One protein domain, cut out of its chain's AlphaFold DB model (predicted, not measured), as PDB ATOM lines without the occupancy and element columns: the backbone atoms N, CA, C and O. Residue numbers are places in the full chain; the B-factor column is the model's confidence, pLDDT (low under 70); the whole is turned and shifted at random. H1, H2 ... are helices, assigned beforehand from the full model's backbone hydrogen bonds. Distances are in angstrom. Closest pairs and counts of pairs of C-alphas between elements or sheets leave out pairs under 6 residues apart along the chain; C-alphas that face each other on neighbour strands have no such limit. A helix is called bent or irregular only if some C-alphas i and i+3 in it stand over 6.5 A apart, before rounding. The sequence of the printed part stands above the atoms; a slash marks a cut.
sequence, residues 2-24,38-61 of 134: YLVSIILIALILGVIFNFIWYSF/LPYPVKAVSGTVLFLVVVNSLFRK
ATOM      1  N   TYR A   2      38.906  52.898 -21.431       84.56
ATOM      2  CA  TYR A   2      38.162  51.914 -20.618       84.56
ATOM      3  C   TYR A   2      38.162  52.178 -19.104       84.56
ATOM      4  O   TYR A   2      37.112  52.145 -18.474       84.56
ATOM      5  N   LEU A   3      39.319  52.510 -18.527       84.88
ATOM      6  CA  LEU A   3      39.459  52.731 -17.081       84.88
ATOM      7  C   LEU A   3      38.616  53.927 -16.597       84.88
ATOM      8  O   LEU A   3      37.931  53.846 -15.584       84.88
ATOM      9  N   VAL A   4      38.583  55.000 -17.390       92.88
ATOM     10  CA  VAL A   4      37.772  56.194 -17.112       92.88
ATOM     11  C   VAL A   4      36.276  55.874 -17.185       92.88
ATOM     12  O   VAL A   4      35.522  56.313 -16.325       92.88
ATOM     13  N   SER A   5      35.851  55.063 -18.160       91.31
ATOM     14  CA  SER A   5      34.452  54.633 -18.297       91.31
ATOM     15  C   SER A   5      33.990  53.775 -17.116       91.31
ATOM     16  O   SER A   5      32.911  54.017 -16.579       91.31
ATOM     17  N   ILE A   6      34.825  52.839 -16.655       93.06
ATOM     18  CA  ILE A   6      34.518  51.985 -15.498       93.06
ATOM     19  C   ILE A   6      34.344  52.830 -14.227       93.06
ATOM     20  O   ILE A   6      33.377  52.634 -13.491       93.06
ATOM     21  N   ILE A   7      35.234  53.801 -13.993       93.19
ATOM     22  CA  ILE A   7      35.150  54.704 -12.833       93.19
ATOM     23  C   ILE A   7      33.867  55.544 -12.887       93.19
ATOM     24  O   ILE A   7      33.162  55.654 -11.886       93.19
ATOM     25  N   LEU A   8      33.533  56.101 -14.055       93.94
ATOM     26  CA  LEU A   8      32.322  56.904 -14.245       93.94
ATOM     27  C   LEU A   8      31.050  56.092 -13.977       93.94
ATOM     28  O   LEU A   8      30.176  56.546 -13.246       93.94
ATOM     29  N   ILE A   9      30.972  54.876 -14.520       93.25
ATOM     30  CA  ILE A   9      29.829  53.976 -14.331       93.25
ATOM     31  C   ILE A   9      29.666  53.609 -12.850       93.25
ATOM     32  O   ILE A   9      28.551  53.662 -12.332       93.25
ATOM     33  N   ALA A  10      30.762  53.307 -12.148       93.06
ATOM     34  CA  ALA A  10      30.732  52.979 -10.723       93.06
ATOM     35  C   ALA A  10      30.242  54.154  -9.858       93.06
ATOM     36  O   ALA A  10      29.416  53.959  -8.964       93.06
ATOM     37  N   LEU A  11      30.702  55.378 -10.147       94.75
ATOM     38  CA  LEU A  11      30.253  56.584  -9.443       94.75
ATOM     39  C   LEU A  11      28.770  56.870  -9.695       94.75
ATOM     40  O   LEU A  11      28.030  57.147  -8.754       94.75
ATOM     41  N   ILE A  12      28.321  56.751 -10.947       94.31
ATOM     42  CA  ILE A  12      26.924  56.980 -11.330       94.31
ATOM     43  C   ILE A  12      26.001  55.967 -10.644       94.31
ATOM     44  O   ILE A  12      25.025  56.363 -10.010       94.31
ATOM     45  N   LEU A  13      26.324  54.672 -10.707       93.38
ATOM     46  CA  LEU A  13      25.550  53.617 -10.045       93.38
ATOM     47  C   LEU A  13      25.502  53.801  -8.527       93.38
ATOM     48  O   LEU A  13      24.442  53.620  -7.935       93.38
ATOM     49  N   GLY A  14      26.615  54.193  -7.899       89.00
ATOM     50  CA  GLY A  14      26.663  54.453  -6.460       89.00
ATOM     51  C   GLY A  14      25.753  55.610  -6.042       89.00
ATOM     52  O   GLY A  14      24.996  55.485  -5.079       89.00
ATOM     53  N   VAL A  15      25.769  56.711  -6.797       89.69
ATOM     54  CA  VAL A  15      24.889  57.865  -6.554       89.69
ATOM     55  C   VAL A  15      23.428  57.489  -6.770       89.69
ATOM     56  O   VAL A  15      22.591  57.817  -5.933       89.69
ATOM     57  N   ILE A  16      23.123  56.757  -7.843       88.19
ATOM     58  CA  ILE A  16      21.769  56.282  -8.141       88.19
ATOM     59  C   ILE A  16      21.270  55.344  -7.041       88.19
ATOM     60  O   ILE A  16      20.154  55.516  -6.567       88.19
ATOM     61  N   PHE A  17      22.084  54.395  -6.581       84.75
ATOM     62  CA  PHE A  17      21.712  53.476  -5.508       84.75
ATOM     63  C   PHE A  17      21.464  54.214  -4.186       84.75
ATOM     64  O   PHE A  17      20.452  53.979  -3.529       84.75
ATOM     65  N   ASN A  18      22.337  55.163  -3.829       80.06
ATOM     66  CA  ASN A  18      22.163  56.004  -2.642       80.06
ATOM     67  C   ASN A  18      20.895  56.871  -2.740       80.06
ATOM     68  O   ASN A  18      20.159  57.017  -1.769       80.06
ATOM     69  N   PHE A  19      20.605  57.401  -3.930       82.69
ATOM     70  CA  PHE A  19      19.408  58.191  -4.202       82.69
ATOM     71  C   PHE A  19      18.131  57.347  -4.173       82.69
ATOM     72  O   PHE A  19      17.141  57.766  -3.585       82.69
ATOM     73  N   ILE A  20      18.154  56.139  -4.740       81.19
ATOM     74  CA  ILE A  20      17.055  55.166  -4.666       81.19
ATOM     75  C   ILE A  20      16.764  54.831  -3.208       81.19
ATOM     76  O   ILE A  20      15.612  54.894  -2.793       81.19
ATOM     77  N   TRP A  21      17.798  54.553  -2.411       65.06
ATOM     78  CA  TRP A  21      17.645  54.244  -0.990       65.06
ATOM     79  C   TRP A  21      17.127  55.435  -0.172       65.06
ATOM     80  O   TRP A  21      16.344  55.264   0.759       65.06
ATOM     81  N   TYR A  22      17.542  56.651  -0.533       72.62
ATOM     82  CA  TYR A  22      17.044  57.889   0.062       72.62
ATOM     83  C   TYR A  22      15.581  58.168  -0.310       72.62
ATOM     84  O   TYR A  22      14.804  58.607   0.535       72.62
ATOM     85  N   SER A  23      15.206  57.894  -1.562       72.00
ATOM     86  CA  SER A  23      13.873  58.156  -2.110       72.00
ATOM     87  C   SER A  23      12.838  57.126  -1.642       72.00
ATOM     88  O   SER A  23      11.701  57.478  -1.357       72.00
ATOM     89  N   PHE A  24      13.242  55.865  -1.450       63.19
ATOM     90  CA  PHE A  24      12.394  54.796  -0.904       63.19
ATOM     91  C   PHE A  24      12.278  54.807   0.627       63.19
ATOM     92  O   PHE A  24      11.893  53.804   1.227       63.19
ATOM     93  N   LEU A  38      17.645  41.486  19.979       53.81
ATOM     94  CA  LEU A  38      19.020  40.986  20.048       53.81
ATOM     95  C   LEU A  38      19.853  41.898  20.962       53.81
ATOM     96  O   LEU A  38      19.962  43.092  20.668       53.81
ATOM     97  N   PRO A  39      20.452  41.384  22.052       68.88
ATOM     98  CA  PRO A  39      21.261  42.208  22.935       68.88
ATOM     99  C   PRO A  39      22.428  42.805  22.140       68.88
ATOM    100  O   PRO A  39      23.098  42.105  21.379       68.88
ATOM    101  N   TYR A  40      22.672  44.105  22.333       67.88
ATOM    102  CA  TYR A  40      23.755  44.894  21.726       67.88
ATOM    103  C   TYR A  40      25.091  44.140  21.496       67.88
ATOM    104  O   TYR A  40      25.645  44.270  20.401       67.88
ATOM    105  N   PRO A  41      25.594  43.292  22.424       68.88
ATOM    106  CA  PRO A  41      26.798  42.491  22.186       68.88
ATOM    107  C   PRO A  41      26.743  41.586  20.948       68.88
ATOM    108  O   PRO A  41      27.751  41.446  20.269       68.88
ATOM    109  N   VAL A  42      25.600  40.998  20.591       74.75
ATOM    110  CA  VAL A  42      25.525  40.015  19.490       74.75
ATOM    111  C   VAL A  42      25.726  40.680  18.126       74.75
ATOM    112  O   VAL A  42      26.380  40.117  17.249       74.75
ATOM    113  N   LYS A  43      25.221  41.908  17.959       68.38
ATOM    114  CA  LYS A  43      25.399  42.691  16.727       68.38
ATOM    115  C   LYS A  43      26.847  43.161  16.557       68.38
ATOM    116  O   LYS A  43      27.347  43.204  15.437       68.38
ATOM    117  N   ALA A  44      27.518  43.487  17.662       78.62
ATOM    118  CA  ALA A  44      28.941  43.805  17.652       78.62
ATOM    119  C   ALA A  44      29.780  42.556  17.341       78.62
ATOM    120  O   ALA A  44      30.637  42.600  16.466       78.62
ATOM    121  N   VAL A  45      29.471  41.420  17.977       86.31
ATOM    122  CA  VAL A  45      30.199  40.158  17.787       86.31
ATOM    123  C   VAL A  45      30.105  39.663  16.348       86.31
ATOM    124  O   VAL A  45      31.128  39.281  15.792       86.31
ATOM    125  N   SER A  46      28.936  39.708  15.699       79.88
ATOM    126  CA  SER A  46      28.820  39.249  14.306       79.88
ATOM    127  C   SER A  46      29.662  40.091  13.340       79.88
ATOM    128  O   SER A  46      30.318  39.536  12.456       79.88
ATOM    129  N   GLY A  47      29.721  41.410  13.555       83.56
ATOM    130  CA  GLY A  47      30.582  42.322  12.803       83.56
ATOM    131  C   GLY A  47      32.068  42.091  13.077       83.56
ATOM    132  O   GLY A  47      32.854  41.986  12.139       83.56
ATOM    133  N   THR A  48      32.456  41.944  14.346       87.06
ATOM    134  CA  THR A  48      33.846  41.675  14.740       87.06
ATOM    135  C   THR A  48      34.329  40.321  14.228       87.06
ATOM    136  O   THR A  48      35.451  40.225  13.742       87.06
ATOM    137  N   VAL A  49      33.490  39.284  14.280       90.31
ATOM    138  CA  VAL A  49      33.809  37.949  13.756       90.31
ATOM    139  C   VAL A  49      33.990  37.997  12.244       90.31
ATOM    140  O   VAL A  49      35.002  37.512  11.746       90.31
ATOM    141  N   LEU A  50      33.067  38.625  11.506       85.75
ATOM    142  CA  LEU A  50      33.214  38.789  10.056       85.75
ATOM    143  C   LEU A  50      34.471  39.583   9.701       85.75
ATOM    144  O   LEU A  50      35.224  39.173   8.821       85.75
ATOM    145  N   PHE A  51      34.737  40.675  10.414       88.31
ATOM    146  CA  PHE A  51      35.934  41.481  10.208       88.31
ATOM    147  C   PHE A  51      37.211  40.675  10.472       88.31
ATOM    148  O   PHE A  51      38.115  40.681   9.642       88.31
ATOM    149  N   LEU A  52      37.265  39.906  11.564       90.06
ATOM    150  CA  LEU A  52      38.389  39.018  11.867       90.06
ATOM    151  C   LEU A  52      38.589  37.943  10.795       90.06
ATOM    152  O   LEU A  52      39.723  37.686  10.399       90.06
ATOM    153  N   VAL A  53      37.512  37.333  10.294       90.19
ATOM    154  CA  VAL A  53      37.587  36.331   9.219       90.19
ATOM    155  C   VAL A  53      38.111  36.953   7.925       90.19
ATOM    156  O   VAL A  53      38.992  36.377   7.287       90.19
ATOM    157  N   VAL A  54      37.626  38.141   7.555       86.62
ATOM    158  CA  VAL A  54      38.086  38.871   6.364       86.62
ATOM    159  C   VAL A  54      39.554  39.273   6.507       86.62
ATOM    160  O   VAL A  54      40.345  39.007   5.604       86.62
ATOM    161  N   VAL A  55      39.952  39.833   7.652       84.12
ATOM    162  CA  VAL A  55      41.349  40.197   7.936       84.12
ATOM    163  C   VAL A  55      42.251  38.964   7.878       84.12
ATOM    164  O   VAL A  55      43.270  38.998   7.192       84.12
ATOM    165  N   ASN A  56      41.860  37.847   8.498       83.69
ATOM    166  CA  ASN A  56      42.613  36.590   8.443       83.69
ATOM    167  C   ASN A  56      42.718  36.033   7.009       83.69
ATOM    168  O   ASN A  56      43.768  35.538   6.596       83.69
ATOM    169  N   SER A  57      41.647  36.148   6.217       76.44
ATOM    170  CA  SER A  57      41.646  35.721   4.814       76.44
ATOM    171  C   SER A  57      42.578  36.566   3.944       76.44
ATOM    172  O   SER A  57      43.195  36.030   3.023       76.44
ATOM    173  N   LEU A  58      42.696  37.868   4.216       72.44
ATOM    174  CA  LEU A  58      43.609  38.758   3.496       72.44
ATOM    175  C   LEU A  58      45.064  38.551   3.936       72.44
ATOM    176  O   LEU A  58      45.953  38.462   3.090       72.44
ATOM    177  N   PHE A  59      45.309  38.377   5.238       65.44
ATOM    178  CA  PHE A  59      46.653  38.150   5.774       65.44
ATOM    179  C   PHE A  59      47.271  36.830   5.289       65.44
ATOM    180  O   PHE A  59      48.464  36.778   4.991       65.44
ATOM    181  N   ARG A  60      46.467  35.769   5.121       57.88
ATOM    182  CA  ARG A  60      46.954  34.468   4.617       57.88
ATOM    183  C   ARG A  60      47.510  34.518   3.196       57.88
ATOM    184  O   ARG A  60      48.301  33.649   2.845       57.88
ATOM    185  N   LYS A  61      47.118  35.496   2.374       49.50
ATOM    186  CA  LYS A  61      47.521  35.539   0.961       49.50
ATOM    187  C   LYS A  61      48.860  36.250   0.727       49.50
ATOM    188  O   LYS A  61      49.386  36.165  -0.376       49.50
TER     189      LYS A  61
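This is residues 2 to 24 and 38 to 61 of the 134 residues of the protein "HMA domain-containing protein" of Candidatus Omnitrophica bacterium (UniProt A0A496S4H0). Two straight helices, H1 and H2, stand as separate rods, side by side and nearly in line with each other's direction but running opposite ways, with a wide empty gap between them and no contact across it. The printed part has 47 residues with two named helices, H1 then H2 along the chain, and no named strand; its class is all helix. The whole is extended, with a radius of gyration of the C-alphas of 17.4 A, and its outline is flat, spanning 39 by 36 by 6 A.

Begin with the longest helix, H1, at residues 2 to 23, whose N-to-C direction is -0.79, 0.11 and 0.61 along x, y and z. Then look at H2, residues 40 to 59, whose direction is 0.76, -0.22 and -0.62. H1 and H2 are apart, with no C-alpha of the one within 8 A of the other. Residues 2 to 24 and residues 38 to 61 each stand free. In H1 every O i to N i+4 pair is within hydrogen-bond range; in H2 it is 15 of 16.

Find C-alpha 2 at (38.162, 51.914, -20.618); from there H1 runs 31.2 A to C-alpha 23 at (13.873, 58.156, -2.110). H2 starts from C-alpha 40 at (23.755, 44.894, 21.726) and runs 28.7 A to C-alpha 59 at (46.653, 38.150, 5.774). Neither helix is bent.

The two C-alphas farthest apart are those of Tyr 2 and Pro 39, at 47.7 A. Look for the cut after Phe 24: residues 25 to 37 are not printed, and C-alphas 24 and 38 are 26.0 A apart across it. The link from H1 to H2 runs across this cut. The mean pLDDT of the printed part is 81.1, and it is under 70 at residues 21, 24, 38 to 41, 43 and 59 to 61.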